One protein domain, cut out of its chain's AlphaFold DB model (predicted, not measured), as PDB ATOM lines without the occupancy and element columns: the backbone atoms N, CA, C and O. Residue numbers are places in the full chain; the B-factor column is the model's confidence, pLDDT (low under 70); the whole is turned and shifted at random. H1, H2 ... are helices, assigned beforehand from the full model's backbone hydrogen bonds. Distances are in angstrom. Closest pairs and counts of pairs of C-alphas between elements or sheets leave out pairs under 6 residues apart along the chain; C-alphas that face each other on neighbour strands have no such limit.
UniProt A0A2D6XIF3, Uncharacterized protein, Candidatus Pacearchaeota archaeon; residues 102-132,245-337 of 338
ATOM      1  N   VAL A 102     218.694 249.902 355.226       84.38
ATOM      2  CA  VAL A 102     217.551 250.486 355.934       84.38
ATOM      3  C   VAL A 102     216.268 250.096 355.217       84.38
ATOM      4  O   VAL A 102     215.349 249.619 355.876       84.38
ATOM      5  N   TYR A 103     216.234 250.215 353.888       86.81
ATOM      6  CA  TYR A 103     215.095 249.779 353.078       86.81
ATOM      7  C   TYR A 103     214.759 248.299 353.318       86.81
ATOM      8  O   TYR A 103     213.610 247.959 353.607       86.81
ATOM      9  N   ASP A 104     215.762 247.415 353.280       87.88
ATOM     10  CA  ASP A 104     215.564 245.981 353.532       87.88
ATOM     11  C   ASP A 104     214.997 245.716 354.933       87.88
ATOM     12  O   ASP A 104     214.098 244.890 355.122       87.88
ATOM     13  N   HIS A 105     215.507 246.441 355.931       89.25
ATOM     14  CA  HIS A 105     215.044 246.324 357.306       89.25
ATOM     15  C   HIS A 105     213.587 246.779 357.463       89.25
ATOM     16  O   HIS A 105     212.784 246.072 358.075       89.25
ATOM     17  N   GLU A 106     213.224 247.921 356.878       92.38
ATOM     18  CA  GLU A 106     211.852 248.434 356.873       92.38
ATOM     19  C   GLU A 106     210.881 247.458 356.209       92.38
ATOM     20  O   GLU A 106     209.805 247.195 356.747       92.38
ATOM     21  N   ARG A 107     211.256 246.907 355.048       92.88
ATOM     22  CA  ARG A 107     210.447 245.926 354.315       92.88
ATOM     23  C   ARG A 107     210.214 244.675 355.155       92.88
ATOM     24  O   ARG A 107     209.072 244.249 355.286       92.88
ATOM     25  N   SER A 108     211.264 244.147 355.783       93.31
ATOM     26  CA  SER A 108     211.160 242.974 356.655       93.31
ATOM     27  C   SER A 108     210.269 243.229 357.875       93.31
ATOM     28  O   SER A 108     209.428 242.392 358.210       93.31
ATOM     29  N   LEU A 109     210.408 244.390 358.525       92.88
ATOM     30  CA  LEU A 109     209.565 244.762 359.662       92.88
ATOM     31  C   LEU A 109     208.100 244.928 359.239       92.88
ATOM     32  O   LEU A 109     207.208 244.421 359.915       92.88
ATOM     33  N   PHE A 110     207.842 245.576 358.103       95.38
ATOM     34  CA  PHE A 110     206.493 245.709 357.560       95.38
ATOM     35  C   PHE A 110     205.860 244.354 357.229       95.38
ATOM     36  O   PHE A 110     204.744 244.097 357.663       95.38
ATOM     37  N   GLU A 111     206.569 243.468 356.526       95.56
ATOM     38  CA  GLU A 111     206.065 242.130 356.179       95.56
ATOM     39  C   GLU A 111     205.737 241.307 357.424       95.56
ATOM     40  O   GLU A 111     204.718 240.619 357.470       95.56
ATOM     41  N   LYS A 112     206.563 241.421 358.467       94.19
ATOM     42  CA  LYS A 112     206.290 240.797 359.758       94.19
ATOM     43  C   LYS A 112     205.012 241.351 360.392       94.19
ATOM     44  O   LYS A 112     204.174 240.578 360.847       94.19
ATOM     45  N   LEU A 113     204.860 242.676 360.432       93.12
ATOM     46  CA  LEU A 113     203.672 243.322 360.992       93.12
ATOM     47  C   LEU A 113     202.404 242.927 360.228       93.12
ATOM     48  O   LEU A 113     201.405 242.599 360.859       93.12
ATOM     49  N   ASP A 114     202.460 242.911 358.898       91.44
ATOM     50  CA  ASP A 114     201.340 242.547 358.026       91.44
ATOM     51  C   ASP A 114     200.890 241.088 358.233       91.44
ATOM     52  O   ASP A 114     199.698 240.791 358.253       91.44
ATOM     53  N   GLN A 115     201.834 240.171 358.475       92.75
ATOM     54  CA  GLN A 115     201.544 238.748 358.687       92.75
ATOM     55  C   GLN A 115     201.112 238.404 360.117       92.75
ATOM     56  O   GLN A 115     200.271 237.528 360.320       92.75
ATOM     57  N   GLU A 116     201.726 239.032 361.122       94.62
ATOM     58  CA  GLU A 116     201.546 238.654 362.528       94.62
ATOM     59  C   GLU A 116     200.440 239.455 363.232       94.62
ATOM     60  O   GLU A 116     199.904 239.005 364.250       94.62
ATOM     61  N   MET A 117     200.083 240.643 362.730       94.88
ATOM     62  CA  MET A 117     199.089 241.493 363.382       94.88
ATOM     63  C   MET A 117     197.669 240.923 363.215       94.88
ATOM     64  O   MET A 117     197.233 240.654 362.098       94.88
ATOM     65  N   PRO A 118     196.885 240.782 364.303       95.12
ATOM     66  CA  PRO A 118     195.523 240.271 364.201       95.12
ATOM     67  C   PRO A 118     194.623 241.209 363.388       95.12
ATOM     68  O   PRO A 118     194.311 242.307 363.849       95.12
ATOM     69  N   TYR A 119     194.142 240.747 362.233       94.88
ATOM     70  CA  TYR A 119     193.292 241.532 361.329       94.88
ATOM     71  C   TYR A 119     192.031 242.100 362.008       94.88
ATOM     72  O   TYR A 119     191.675 243.261 361.826       94.88
ATOM     73  N   ASP A 120     191.379 241.305 362.862       92.69
ATOM     74  CA  ASP A 120     190.100 241.674 363.490       92.69
ATOM     75  C   ASP A 120     190.215 242.526 364.747       92.69
ATOM     76  O   ASP A 120     189.268 243.210 365.152       92.69
ATOM     77  N   SER A 121     191.377 242.487 365.384       92.25
ATOM     78  CA  SER A 121     191.628 243.191 366.635       92.25
ATOM     79  C   SER A 121     193.049 243.749 366.668       92.25
ATOM     80  O   SER A 121     193.816 243.405 367.575       92.25
ATOM     81  N   PRO A 122     193.427 244.594 365.695       96.00
ATOM     82  CA  PRO A 122     194.801 245.029 365.561       96.00
ATOM     83  C   PRO A 122     195.179 246.006 366.682       96.00
ATOM     84  O   PRO A 122     194.363 246.791 367.191       96.00
ATOM     85  N   GLY A 123     196.437 245.920 367.109       92.56
ATOM     86  CA  GLY A 123     196.995 246.722 368.191       92.56
ATOM     87  C   GLY A 123     197.561 248.047 367.689       92.56
ATOM     88  O   GLY A 123     198.494 248.064 366.894       92.56
ATOM     89  N   LEU A 124     197.032 249.155 368.204       95.12
ATOM     90  CA  LEU A 124     197.618 250.483 368.035       95.12
ATOM     91  C   LEU A 124     198.912 250.630 368.850       95.12
ATOM     92  O   LEU A 124     198.930 250.260 370.027       95.12
ATOM     93  N   ALA A 125     199.948 251.224 368.258       94.25
ATOM     94  CA  ALA A 125     201.181 251.558 368.967       94.25
ATOM     95  C   ALA A 125     200.956 252.696 369.971       94.25
ATOM     96  O   ALA A 125     200.311 253.696 369.659       94.25
ATOM     97  N   THR A 126     201.488 252.567 371.183       91.62
ATOM     98  CA  THR A 126     201.243 253.526 372.281       91.62
ATOM     99  C   THR A 126     202.474 254.324 372.692       91.62
ATOM    100  O   THR A 126     202.358 255.295 373.434       91.62
ATOM    101  N   THR A 127     203.649 253.903 372.245       86.75
ATOM    102  CA  THR A 127     204.950 254.478 372.579       86.75
ATOM    103  C   THR A 127     205.840 254.385 371.357       86.75
ATOM    104  O   THR A 127     205.670 253.466 370.561       86.75
ATOM    105  N   ASN A 128     206.798 255.300 371.240       82.12
ATOM    106  CA  ASN A 128     207.875 255.135 370.274       82.12
ATOM    107  C   ASN A 128     208.773 253.988 370.737       82.12
ATOM    108  O   ASN A 128     209.055 253.861 371.934       82.12
ATOM    109  N   GLU A 129     209.193 253.162 369.794       77.56
ATOM    110  CA  GLU A 129     210.234 252.170 370.006       77.56
ATOM    111  C   GLU A 129     211.570 252.766 369.544       77.56
ATOM    112  O   GLU A 129     211.620 253.534 368.583       77.56
ATOM    113  N   ASP A 130     212.665 252.437 370.231       63.88
ATOM    114  CA  ASP A 130     214.002 252.884 369.831       63.88
ATOM    115  C   ASP A 130     214.487 252.055 368.628       63.88
ATOM    116  O   ASP A 130     215.309 251.148 368.758       63.88
ATOM    117  N   PHE A 131     213.973 252.378 367.439       66.88
ATOM    118  CA  PHE A 131     214.464 251.868 366.158       66.88
ATOM    119  C   PHE A 131     215.173 252.992 365.398       66.88
ATOM    120  O   PHE A 131     214.564 253.688 364.588       66.88
ATOM    121  N   PRO A 132     216.482 253.199 365.634       62.88
ATOM    122  CA  PRO A 132     217.174 254.414 365.209       62.88
ATOM    123  C   PRO A 132     217.421 254.513 363.695       62.88
ATOM    124  O   PRO A 132     217.999 255.505 363.254       62.88
ATOM    125  N   SER A 245     207.523 256.353 344.199       97.25
ATOM    126  CA  SER A 245     206.440 256.296 345.187       97.25
ATOM    127  C   SER A 245     206.047 257.686 345.702       97.25
ATOM    128  O   SER A 245     204.862 257.971 345.903       97.25
ATOM    129  N   LEU A 246     207.027 258.585 345.837       95.94
ATOM    130  CA  LEU A 246     206.828 259.968 346.262       95.94
ATOM    131  C   LEU A 246     206.009 260.769 345.239       95.94
ATOM    132  O   LEU A 246     205.106 261.510 345.625       95.94
ATOM    133  N   PHE A 247     206.291 260.628 343.939       97.62
ATOM    134  CA  PHE A 247     205.476 261.249 342.892       97.62
ATOM    135  C   PHE A 247     204.031 260.748 342.936       97.62
ATOM    136  O   PHE A 247     203.103 261.561 342.966       97.62
ATOM    137  N   TYR A 248     203.846 259.429 342.976       98.50
ATOM    138  CA  TYR A 248     202.527 258.811 342.921       98.50
ATOM    139  C   TYR A 248     201.658 259.169 344.134       98.50
ATOM    140  O   TYR A 248     200.498 259.552 343.957       98.50
ATOM    141  N   LEU A 249     202.207 259.156 345.359       98.31
ATOM    142  CA  LEU A 249     201.438 259.581 346.533       98.31
ATOM    143  C   LEU A 249     201.068 261.067 346.449       98.31
ATOM    144  O   LEU A 249     199.913 261.427 346.662       98.31
ATOM    145  N   ASN A 250     202.017 261.935 346.104       97.56
ATOM    146  CA  ASN A 250     201.756 263.369 345.988       97.56
ATOM    147  C   ASN A 250     200.703 263.670 344.907       97.56
ATOM    148  O   ASN A 250     199.817 264.500 345.111       97.56
ATOM    149  N   ASN A 251     200.739 262.960 343.775       97.75
ATOM    150  CA  ASN A 251     199.725 263.101 342.733       97.75
ATOM    151  C   ASN A 251     198.348 262.623 343.217       97.75
ATOM    152  O   ASN A 251     197.340 263.287 342.964       97.75
ATOM    153  N   TYR A 252     198.290 261.516 343.963       98.00
ATOM    154  CA  TYR A 252     197.067 261.078 344.632       98.00
ATOM    155  C   TYR A 252     196.536 262.147 345.597       98.00
ATOM    156  O   TYR A 252     195.347 262.455 345.573       98.00
ATOM    157  N   LEU A 253     197.388 262.763 346.419       96.44
ATOM    158  CA  LEU A 253     196.947 263.773 347.383       96.44
ATOM    159  C   LEU A 253     196.286 264.978 346.702       96.44
ATOM    160  O   LEU A 253     195.306 265.499 347.241       96.44
ATOM    161  N   LEU A 254     196.770 265.354 345.514       95.62
ATOM    162  CA  LEU A 254     196.241 266.454 344.701       95.62
ATOM    163  C   LEU A 254     194.986 266.083 343.897       95.62
ATOM    164  O   LEU A 254     194.106 266.922 343.723       95.62
ATOM    165  N   THR A 255     194.898 264.853 343.385       94.56
ATOM    166  CA  THR A 255     193.862 264.452 342.406       94.56
ATOM    167  C   THR A 255     192.806 263.500 342.944       94.56
ATOM    168  O   THR A 255     191.758 263.341 342.323       94.56
ATOM    169  N   LYS A 256     193.095 262.829 344.060       94.94
ATOM    170  CA  LYS A 256     192.335 261.694 344.605       94.94
ATOM    171  C   LYS A 256     192.185 260.517 343.634       94.94
ATOM    172  O   LYS A 256     191.277 259.704 343.769       94.94
ATOM    173  N   ASN A 257     193.091 260.379 342.662       95.88
ATOM    174  CA  ASN A 257     193.113 259.217 341.774       95.88
ATOM    175  C   ASN A 257     193.697 257.989 342.493       95.88
ATOM    176  O   ASN A 257     194.911 257.878 342.662       95.88
ATOM    177  N   GLN A 258     192.840 257.034 342.856       96.25
ATOM    178  CA  GLN A 258     193.222 255.806 343.568       96.25
ATOM    179  C   GLN A 258     194.260 254.945 342.827       96.25
ATOM    180  O   GLN A 258     195.019 254.219 343.465       96.25
ATOM    181  N   THR A 259     194.347 255.045 341.495       97.50
ATOM    182  CA  THR A 259     195.381 254.332 340.721       97.50
ATOM    183  C   THR A 259     196.782 254.792 341.119       97.50
ATOM    184  O   THR A 259     197.701 253.981 341.194       97.50
ATOM    185  N   GLU A 260     196.946 256.083 341.411       98.25
ATOM    186  CA  GLU A 260     198.222 256.661 341.832       98.25
ATOM    187  C   GLU A 260     198.593 256.169 343.235       98.25
ATOM    188  O   GLU A 260     199.718 255.737 343.462       98.25
ATOM    189  N   LEU A 261     197.627 256.121 344.158       98.44
ATOM    190  CA  LEU A 261     197.852 255.567 345.494       98.44
ATOM    191  C   LEU A 261     198.291 254.101 345.437       98.44
ATOM    192  O   LEU A 261     199.246 253.710 346.107       98.44
ATOM    193  N   LYS A 262     197.622 253.302 344.599       98.12
ATOM    194  CA  LYS A 262     197.978 251.899 344.397       98.12
ATOM    195  C   LYS A 262     199.411 251.759 343.884       98.12
ATOM    196  O   LYS A 262     200.166 250.973 344.439       98.12
ATOM    197  N   LYS A 263     199.808 252.554 342.887       98.31
ATOM    198  CA  LYS A 263     201.185 252.554 342.368       98.31
ATOM    199  C   LYS A 263     202.216 252.951 343.424       98.31
ATOM    200  O   LYS A 263     203.277 252.339 343.486       98.31
ATOM    201  N   ALA A 264     201.911 253.939 344.267       98.19
ATOM    202  CA  ALA A 264     202.806 254.338 345.354       98.19
ATOM    203  C   ALA A 264     203.097 253.165 346.305       98.19
ATOM    204  O   ALA A 264     204.253 252.930 346.651       98.19
ATOM    205  N   LEU A 265     202.059 252.403 346.668       97.75
ATOM    206  CA  LEU A 265     202.168 251.214 347.518       97.75
ATOM    207  C   LEU A 265     202.741 249.993 346.787       97.75
ATOM    208  O   LEU A 265     203.383 249.168 347.422       97.75
ATOM    209  N   GLU A 266     202.552 249.865 345.472       97.06
ATOM    210  CA  GLU A 266     203.205 248.822 344.668       97.06
ATOM    211  C   GLU A 266     204.732 249.021 344.635       97.06
ATOM    212  O   GLU A 266     205.474 248.046 344.728       97.06
ATOM    213  N   ILE A 267     205.205 250.271 344.548       96.06
ATOM    214  CA  ILE A 267     206.641 250.605 344.545       96.06
ATOM    215  C   ILE A 267     207.239 250.527 345.954       96.06
ATOM    216  O   ILE A 267     208.315 249.957 346.139       96.06
ATOM    217  N   TYR A 268     206.552 251.088 346.952       96.56
ATOM    218  CA  TYR A 268     207.034 251.124 348.332       96.56
ATOM    219  C   TYR A 268     205.919 250.728 349.316       96.56
ATOM    220  O   TYR A 268     205.233 251.590 349.872       96.56
ATOM    221  N   PRO A 269     205.728 249.415 349.562       96.06
ATOM    222  CA  PRO A 269     204.573 248.924 350.321       96.06
ATOM    223  C   PRO A 269     204.541 249.357 351.788       96.06
ATOM    224  O   PRO A 269     203.469 249.428 352.375       96.06
ATOM    225  N   CYS A 270     205.695 249.677 352.380       95.88
ATOM    226  CA  CYS A 270     205.789 250.159 353.757       95.88
ATOM    227  C   CYS A 270     205.751 251.694 353.874       95.88
ATOM    228  O   CYS A 270     206.116 252.246 354.912       95.88
ATOM    229  N   TYR A 271     205.279 252.400 352.837       97.69
ATOM    230  CA  TYR A 271     205.091 253.847 352.884       97.69
ATOM    231  C   TYR A 271     203.927 254.221 353.820       97.69
ATOM    232  O   TYR A 271     202.758 254.241 353.427       97.69
ATOM    233  N   ALA A 272     204.247 254.590 355.063       97.50
ATOM    234  CA  ALA A 272     203.263 254.783 356.128       97.50
ATOM    235  C   ALA A 272     202.166 255.810 355.787       97.50
ATOM    236  O   ALA A 272     200.993 255.600 356.093       97.50
ATOM    237  N   GLN A 273     202.516 256.912 355.118       97.44
ATOM    238  CA  GLN A 273     201.539 257.931 354.712       97.44
ATOM    239  C   GLN A 273     200.595 257.439 353.605       97.44
ATOM    240  O   GLN A 273     199.414 257.791 353.616       97.44
ATOM    241  N   ALA A 274     201.081 256.607 352.680       98.31
ATOM    242  CA  ALA A 274     200.245 255.991 351.653       98.31
ATOM    243  C   ALA A 274     199.296 254.943 352.261       98.31
ATOM    244  O   ALA A 274     198.122 254.901 351.905       98.31
ATOM    245  N   ILE A 275     199.756 254.173 353.252       98.44
ATOM    246  CA  ILE A 275     198.904 253.237 354.006       98.44
ATOM    247  C   ILE A 275     197.767 253.989 354.714       98.44
ATOM    248  O   ILE A 275     196.616 253.567 354.654       98.44
ATOM    249  N   ILE A 276     198.051 255.141 355.335       98.12
ATOM    250  CA  ILE A 276     197.012 255.987 355.953       98.12
ATOM    251  C   ILE A 276     196.018 256.484 354.906       98.12
ATOM    252  O   ILE A 276     194.810 256.425 355.129       98.12
ATOM    253  N   ALA A 277     196.510 256.963 353.762       97.81
ATOM    254  CA  ALA A 277     195.650 257.379 352.663       97.81
ATOM    255  C   ALA A 277     194.729 256.238 352.202       97.81
ATOM    256  O   ALA A 277     193.536 256.462 352.022       97.81
ATOM    257  N   GLN A 278     195.247 255.014 352.081       98.06
ATOM    258  CA  GLN A 278     194.449 253.839 351.733       98.06
ATOM    259  C   GLN A 278     193.416 253.518 352.816       98.06
ATOM    260  O   GLN A 278     192.255 253.265 352.501       98.06
ATOM    261  N   ALA A 279     193.808 253.599 354.089       97.62
ATOM    262  CA  ALA A 279     192.912 253.387 355.217       97.62
ATOM    263  C   ALA A 279     191.735 254.372 355.211       97.62
ATOM    264  O   ALA A 279     190.613 254.000 355.549       97.62
ATOM    265  N   GLN A 280     191.976 255.623 354.819       96.06
ATOM    266  CA  GLN A 280     190.938 256.647 354.689       96.06
ATOM    267  C   GLN A 280     189.994 256.360 353.512       96.06
ATOM    268  O   GLN A 280     188.784 256.497 353.672       96.06
ATOM    269  N   GLU A 281     190.518 255.903 352.372       95.69
ATOM    270  CA  GLU A 281     189.713 255.594 351.178       95.69
ATOM    271  C   GLU A 281     188.740 254.435 351.385       95.69
ATOM    272  O   GLU A 281     187.631 254.467 350.860       95.69
ATOM    273  N   VAL A 282     189.145 253.417 352.149       95.94
ATOM    274  CA  VAL A 282     188.312 252.233 352.421       95.94
ATOM    275  C   VAL A 282     187.472 252.380 353.688       95.94
ATOM    276  O   VAL A 282     186.727 251.475 354.047       95.94
ATOM    277  N   SER A 283     187.585 253.503 354.396       94.88
ATOM    278  CA  SER A 283     187.104 253.629 355.773       94.88
ATOM    279  C   SER A 283     185.591 253.479 355.945       94.88
ATOM    280  O   SER A 283     185.118 253.024 356.995       94.88
ATOM    281  N   GLU A 284     184.820 253.870 354.932       92.94
ATOM    282  CA  GLU A 284     183.361 253.755 354.936       92.94
ATOM    283  C   GLU A 284     182.888 252.389 354.422       92.94
ATOM    284  O   GLU A 284     181.903 251.849 354.926       92.94
ATOM    285  N   GLN A 285     183.593 251.822 353.443       95.75
ATOM    286  CA  GLN A 285     183.233 250.589 352.745       95.75
ATOM    287  C   GLN A 285     183.695 249.345 353.510       95.75
ATOM    288  O   GLN A 285     182.954 248.367 353.596       95.75
ATOM    289  N   ASP A 286     184.894 249.398 354.091       96.69
ATOM    290  CA  ASP A 286     185.482 248.352 354.921       96.69
ATOM    291  C   ASP A 286     186.182 248.944 356.165       96.69
ATOM    292  O   ASP A 286     187.402 249.139 356.210       96.69
ATOM    293  N   PRO A 287     185.415 249.212 357.240       95.44
ATOM    294  CA  PRO A 287     185.978 249.684 358.501       95.44
ATOM    295  C   PRO A 287     186.936 248.689 359.175       95.44
ATOM    296  O   PRO A 287     187.683 249.100 360.063       95.44
ATOM    297  N   ARG A 288     186.905 247.390 358.828       96.31
ATOM    298  CA  ARG A 288     187.846 246.398 359.382       96.31
ATOM    299  C   ARG A 288     189.211 246.561 358.730       96.31
ATOM    300  O   ARG A 288     190.187 246.724 359.457       96.31
ATOM    301  N   GLU A 289     189.249 246.643 357.404       97.31
ATOM    302  CA  GLU A 289     190.471 246.935 356.647       97.31
ATOM    303  C   GLU A 289     191.071 248.277 357.085       97.31
ATOM    304  O   GLU A 289     192.245 248.370 357.437       97.31
ATOM    305  N   SER A 290     190.247 249.326 357.183       97.50
ATOM    306  CA  SER A 290     190.725 250.638 357.630       97.50
ATOM    307  C   SER A 290     191.315 250.611 359.042       97.50
ATOM    308  O   SER A 290     192.320 251.275 359.310       97.50
ATOM    309  N   ARG A 291     190.736 249.825 359.960       97.38
ATOM    310  CA  ARG A 291     191.321 249.609 361.293       97.38
ATOM    311  C   ARG A 291     192.681 248.940 361.195       97.38
ATOM    312  O   ARG A 291     193.620 249.417 361.826       97.38
ATOM    313  N   PHE A 292     192.786 247.866 360.424       98.12
ATOM    314  CA  PHE A 292     194.041 247.151 360.230       98.12
ATOM    315  C   PHE A 292     195.139 248.069 359.684       98.12
ATOM    316  O   PHE A 292     196.181 248.220 360.320       98.12
ATOM    317  N   LEU A 293     194.861 248.801 358.605       97.88
ATOM    318  CA  LEU A 293     195.818 249.719 357.986       97.88
ATOM    319  C   LEU A 293     196.233 250.867 358.922       97.88
ATOM    320  O   LEU A 293     197.418 251.191 359.011       97.88
ATOM    321  N   HIS A 294     195.301 251.458 359.682       98.12
ATOM    322  CA  HIS A 294     195.652 252.465 360.693       98.12
ATOM    323  C   HIS A 294     196.535 251.891 361.807       98.12
ATOM    324  O   HIS A 294     197.420 252.587 362.309       98.12
ATOM    325  N   ALA A 295     196.308 250.642 362.212       97.62
ATOM    326  CA  ALA A 295     197.137 249.992 363.216       97.62
ATOM    327  C   ALA A 295     198.544 249.705 362.688       97.62
ATOM    328  O   ALA A 295     199.505 250.083 363.359       97.62
ATOM    329  N   ILE A 296     198.668 249.160 361.474       97.75
ATOM    330  CA  ILE A 296     199.951 249.000 360.778       97.75
ATOM    331  C   ILE A 296     200.679 250.342 360.711       97.75
ATOM    332  O   ILE A 296     201.788 250.455 361.225       97.75
ATOM    333  N   ALA A 297     200.032 251.391 360.194       97.75
ATOM    334  CA  ALA A 297     200.628 252.720 360.114       97.75
ATOM    335  C   ALA A 297     201.087 253.235 361.487       97.75
ATOM    336  O   ALA A 297     202.192 253.759 361.595       97.75
ATOM    337  N   SER A 298     200.305 253.035 362.556       97.06
ATOM    338  CA  SER A 298     200.724 253.435 363.906       97.06
ATOM    339  C   SER A 298     202.014 252.734 364.352       97.06
ATOM    340  O   SER A 298     202.862 253.375 364.965       97.06
ATOM    341  N   GLN A 299     202.202 251.457 364.000       95.94
ATOM    342  CA  GLN A 299     203.441 250.729 364.287       95.94
ATOM    343  C   GLN A 299     204.610 251.286 363.472       95.94
ATOM    344  O   GLN A 299     205.687 251.492 364.023       95.94
ATOM    345  N   LEU A 300     204.402 251.605 362.192       95.81
ATOM    346  CA  LEU A 300     205.449 252.207 361.360       95.81
ATOM    347  C   LEU A 300     205.887 253.574 361.904       95.81
ATOM    348  O   LEU A 300     207.078 253.845 362.005       95.81
ATOM    349  N   PHE A 301     204.938 254.415 362.323       95.38
ATOM    350  CA  PHE A 301     205.241 255.698 362.964       95.38
ATOM    351  C   PHE A 301     205.974 255.520 364.299       95.38
ATOM    352  O   PHE A 301     206.911 256.257 364.578       95.38
ATOM    353  N   ALA A 302     205.582 254.533 365.109       93.50
ATOM    354  CA  ALA A 302     206.241 254.237 366.381       93.50
ATOM    355  C   ALA A 302     207.692 253.764 366.222       93.50
ATOM    356  O   ALA A 302     208.501 253.971 367.119       93.50
ATOM    357  N   ASN A 303     208.000 253.130 365.090       92.50
ATOM    358  CA  ASN A 303     209.303 252.555 364.779       92.50
ATOM    359  C   ASN A 303     210.125 253.432 363.819       92.50
ATOM    360  O   ASN A 303     211.104 252.948 363.264       92.50
ATOM    361  N   SER A 304     209.728 254.684 363.571       91.62
ATOM    362  CA  SER A 304     210.411 255.579 362.633       91.62
ATOM    363  C   SER A 304     211.317 256.577 363.352       91.62
ATOM    364  O   SER A 304     210.945 257.167 364.363       91.62
ATOM    365  N   SER A 305     212.483 256.851 362.772       85.88
ATOM    366  CA  SER A 305     213.384 257.929 363.179       85.88
ATOM    367  C   SER A 305     213.009 259.289 362.573       85.88
ATOM    368  O   SER A 305     213.718 260.269 362.793       85.88
ATOM    369  N   ILE A 306     211.968 259.344 361.733       86.12
ATOM    370  CA  ILE A 306     211.564 260.540 360.971       86.12
ATOM    371  C   ILE A 306     210.108 260.904 361.245       86.12
ATOM    372  O   ILE A 306     209.769 262.083 361.337       86.12
ATOM    373  N   LEU A 307     209.242 259.901 361.333       91.44
ATOM    374  CA  LEU A 307     207.824 260.083 361.580       91.44
ATOM    375  C   LEU A 307     207.561 260.120 363.086       91.44
ATOM    376  O   LEU A 307     208.166 259.377 363.848       91.44
ATOM    377  N   ASP A 308     206.626 260.971 363.503       91.00
ATOM    378  CA  ASP A 308     206.269 261.127 364.911       91.00
ATOM    379  C   ASP A 308     204.896 260.507 365.208       91.00
ATOM    380  O   ASP A 308     203.869 260.868 364.621       91.00
ATOM    381  N   LEU A 309     204.868 259.550 366.138       94.00
ATOM    382  CA  LEU A 309     203.647 258.838 366.514       94.00
ATOM    383  C   LEU A 309     202.572 259.767 367.096       94.00
ATOM    384  O   LEU A 309     201.376 259.552 366.878       94.00
ATOM    385  N   ARG A 310     202.958 260.817 367.822       92.81
ATOM    386  CA  ARG A 310     201.993 261.774 368.373       92.81
ATOM    387  C   ARG A 310     201.339 262.590 367.256       92.81
ATOM    388  O   ARG A 310     200.124 262.817 367.313       92.81
ATOM    389  N   ASP A 311     202.092 262.991 366.240       92.25
ATOM    390  CA  ASP A 311     201.570 263.657 365.049       92.25
ATOM    391  C   ASP A 311     200.605 262.744 364.292       92.25
ATOM    392  O   ASP A 311     199.515 263.193 363.927       92.25
ATOM    393  N   PHE A 312     200.916 261.448 364.156       96.06
ATOM    394  CA  PHE A 312     199.980 260.462 363.601       96.06
ATOM    395  C   PHE A 312     198.625 260.490 364.318       96.06
ATOM    396  O   PHE A 312     197.584 260.636 363.667       96.06
ATOM    397  N   TYR A 313     198.621 260.405 365.653       95.88
ATOM    398  CA  TYR A 313     197.378 260.438 366.428       95.88
ATOM    399  C   TYR A 313     196.656 261.777 366.330       95.88
ATOM    400  O   TYR A 313     195.427 261.812 366.274       95.88
ATOM    401  N   THR A 314     197.399 262.881 366.305       91.88
ATOM    402  CA  THR A 314     196.831 264.231 366.236       91.88
ATOM    403  C   THR A 314     196.140 264.467 364.893       91.88
ATOM    404  O   THR A 314     194.997 264.936 364.852       91.88
ATOM    405  N   LEU A 315     196.797 264.094 363.794       92.50
ATOM    406  CA  LEU A 315     196.287 264.274 362.436       92.50
ATOM    407  C   LEU A 315     195.101 263.348 362.140       92.50
ATOM    408  O   LEU A 315     194.126 263.787 361.534       92.50
ATOM    409  N   ASN A 316     195.127 262.111 362.641       95.38
ATOM    410  CA  ASN A 316     194.094 261.105 362.366       95.38
ATOM    411  C   ASN A 316     193.046 260.968 363.488       95.38
ATOM    412  O   ASN A 316     192.237 260.039 363.478       95.38
ATOM    413  N   HIS A 317     193.016 261.889 364.460       93.19
ATOM    414  CA  HIS A 317     192.230 261.732 365.692       93.19
ATOM    415  C   HIS A 317     190.739 261.456 365.462       93.19
ATOM    416  O   HIS A 317     190.143 260.679 366.205       93.19
ATOM    417  N   ARG A 318     190.106 262.102 364.471       92.50
ATOM    418  CA  ARG A 318     188.666 261.926 364.207       92.50
ATOM    419  C   ARG A 318     188.370 260.499 363.775       92.50
ATOM    420  O   ARG A 318     187.469 259.868 364.321       92.50
ATOM    421  N   GLU A 319     189.178 260.008 362.849       94.12
ATOM    422  CA  GLU A 319     189.012 258.694 362.253       94.12
ATOM    423  C   GLU A 319     189.324 257.590 363.259       94.12
ATOM    424  O   GLU A 319     188.515 256.695 363.496       94.12
ATOM    425  N   LEU A 320     190.436 257.726 363.982       96.12
ATOM    426  CA  LEU A 320     190.828 256.766 365.008       96.12
ATOM    427  C   LEU A 320     189.785 256.650 366.129       96.12
ATOM    428  O   LEU A 320     189.520 255.545 366.597       96.12
ATOM    429  N   LYS A 321     189.144 257.753 366.547       94.94
ATOM    430  CA  LYS A 321     188.061 257.705 367.551       94.94
ATOM    431  C   LYS A 321     186.854 256.907 367.065       94.94
ATOM    432  O   LYS A 321     186.244 256.196 367.863       94.94
ATOM    433  N   ARG A 322     186.510 257.034 365.780       94.44
ATOM    434  CA  ARG A 322     185.416 256.291 365.142       94.44
ATOM    435  C   ARG A 322     185.731 254.796 365.076       94.44
ATOM    436  O   ARG A 322     184.855 253.976 365.325       94.44
ATOM    437  N   LEU A 323     186.982 254.462 364.767       94.56
ATOM    438  CA  LEU A 323     187.435 253.100 364.494       94.56
ATOM    439  C   LEU A 323     187.847 252.295 365.747       94.56
ATOM    440  O   LEU A 323     187.674 251.079 365.772       94.56
ATOM    441  N   PHE A 324     188.393 252.939 366.784       93.12
ATOM    442  CA  PHE A 324     189.028 252.280 367.945       93.12
ATOM    443  C   PHE A 324     188.478 252.706 369.310       93.12
ATOM    444  O   PHE A 324     189.076 252.372 370.334       93.12
ATOM    445  N   GLU A 325     187.340 253.401 369.318       91.12
ATOM    446  CA  GLU A 325     186.691 254.004 370.486       91.12
ATOM    447  C   GLU A 325     187.387 255.262 371.018       91.12
ATOM    448  O   GLU A 325     188.599 255.329 371.239       91.12
ATOM    449  N   GLU A 326     186.581 256.281 371.321       91.94
ATOM    450  CA  GLU A 326     187.095 257.582 371.740       91.94
ATOM    451  C   GLU A 326     187.924 257.527 373.029       91.94
ATOM    452  O   GLU A 326     188.949 258.207 373.134       91.94
ATOM    453  N   ARG A 327     187.497 256.719 374.005       91.06
ATOM    454  CA  ARG A 327     188.188 256.598 375.294       91.06
ATOM    455  C   ARG A 327     189.624 256.112 375.111       91.06
ATOM    456  O   ARG A 327     190.526 256.677 375.724       91.06
ATOM    457  N   ARG A 328     189.831 255.107 374.256       91.12
ATOM    458  CA  ARG A 328     191.151 254.532 373.983       91.12
ATOM    459  C   ARG A 328     192.087 255.568 373.366       91.12
ATOM    460  O   ARG A 328     193.205 255.739 373.837       91.12
ATOM    461  N   ILE A 329     191.616 256.308 372.362       93.25
ATOM    462  CA  ILE A 329     192.433 257.328 371.685       93.25
ATOM    463  C   ILE A 329     192.801 258.483 372.624       93.25
ATOM    464  O   ILE A 329     193.930 258.966 372.582       93.25
ATOM    465  N   ARG A 330     191.888 258.900 373.513       89.00
ATOM    466  CA  ARG A 330     192.199 259.910 374.539       89.00
ATOM    467  C   ARG A 330     193.309 259.444 375.483       89.00
ATOM    468  O   ARG A 330     194.252 260.194 375.692       89.00
ATOM    469  N   GLN A 331     193.230 258.207 375.978       89.25
ATOM    470  CA  GLN A 331     194.250 257.641 376.871       89.25
ATOM    471  C   GLN A 331     195.638 257.597 376.219       89.25
ATOM    472  O   GLN A 331     196.631 257.902 376.873       89.25
ATOM    473  N   ILE A 332     195.710 257.252 374.930       90.12
ATOM    474  CA  ILE A 332     196.976 257.251 374.184       90.12
ATOM    475  C   ILE A 332     197.541 258.674 374.074       90.12
ATOM    476  O   ILE A 332     198.705 258.898 374.394       90.12
ATOM    477  N   LEU A 333     196.714 259.650 373.681       87.12
ATOM    478  CA  LEU A 333     197.138 261.048 373.553       87.12
ATOM    479  C   LEU A 333     197.605 261.658 374.884       87.12
ATOM    480  O   LEU A 333     198.595 262.387 374.905       87.12
ATOM    481  N   GLU A 334     196.923 261.342 375.987       87.75
ATOM    482  CA  GLU A 334     197.325 261.748 377.341       87.75
ATOM    483  C   GLU A 334     198.696 261.171 377.726       87.75
ATOM    484  O   GLU A 334     199.479 261.849 378.386       87.75
ATOM    485  N   GLY A 335     199.031 259.964 377.255       85.81
ATOM    486  CA  GLY A 335     200.326 259.322 377.494       85.81
ATOM    487  C   GLY A 335     201.538 260.058 376.904       85.81
ATOM    488  O   GLY A 335     202.649 259.881 377.410       85.81
ATOM    489  N   PHE A 336     201.338 260.907 375.886       84.94
ATOM    490  CA  PHE A 336     202.397 261.726 375.274       84.94
ATOM    491  C   PHE A 336     202.635 263.071 375.977       84.94
ATOM    492  O   PHE A 336     203.593 263.769 375.649       84.94
ATOM    493  N   ILE A 337     201.775 263.464 376.922       74.06
ATOM    494  CA  ILE A 337     201.950 264.676 377.728       74.06
ATOM    495  C   ILE A 337     202.779 264.285 378.958       74.06
ATOM    496  O   ILE A 337     202.226 263.945 380.003       74.06
TER     497      ILE A 337
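Overview. This is residues 102 to 132 and 245 to 337 of the 338 residues of an uncharacterized protein of Candidatus Pacearchaeota archaeon (UniProt A0A2D6XIF3). Four helices, H2 to H5, fold back and forth, with H5 near the middle of the domain; H6 and H7 pack on its other side, with H8 beyond them, and H1 packs on H5 with residues 110 to 114. The printed part has 124 residues with eight named helices, H1 to H8 in chain order, and no named strand: all helix. It is compact, with a radius of gyration of the C-alphas of 14.0 A, and rounded, spanning 36 by 34 by 26 A.

Arrangement. Begin with H1, residues 102 to 116: it touches the hub H5, residues 287 to 302, at Leu 113 and Ile 296, C-alphas 6.8 A apart, with a tilt of 38 degrees, only just steep. Next, H2, residues 245 to 255, and H3, residues 258 to 267, form a helical hairpin, closest at C-alphas 245 and 264, 4.1 A apart. H3 forms another with H4, residues 272 to 281, closest at C-alphas 265 and 274, 6.6 A apart. H4 and H5 form a third, closest at C-alphas 279 and 290, 4.3 A apart. H5 touches H6, residues 309 to 315, at C-alphas 301 and 309, 5.0 A apart, and H7, residues 317 to 324, at C-alphas 291 and 323, 6.1 A apart. H8, residues 326 to 335, touches H7 at C-alphas 321 and 329, 6.0 A apart, but is apart from H5. In H1 to H8 every O i to N i+4 pair is within hydrogen-bond range.

Along the chain. Find C-alpha 102 at (217.551, 250.486, 355.934); from there H1 runs 21.0 A. H5 runs 22.2 A from C-alpha 287 at (185.978, 249.684, 358.501). H8 ends at C-alpha 335, (200.326, 259.322, 377.494).

Size, cuts and confidence. Residues 133 to 244 are not printed; C-alphas 132 and 245 stand 22.8 A apart across the cut. Residues 117 to 132 hold no named element, and residues 130 to 132 have pLDDT under 70.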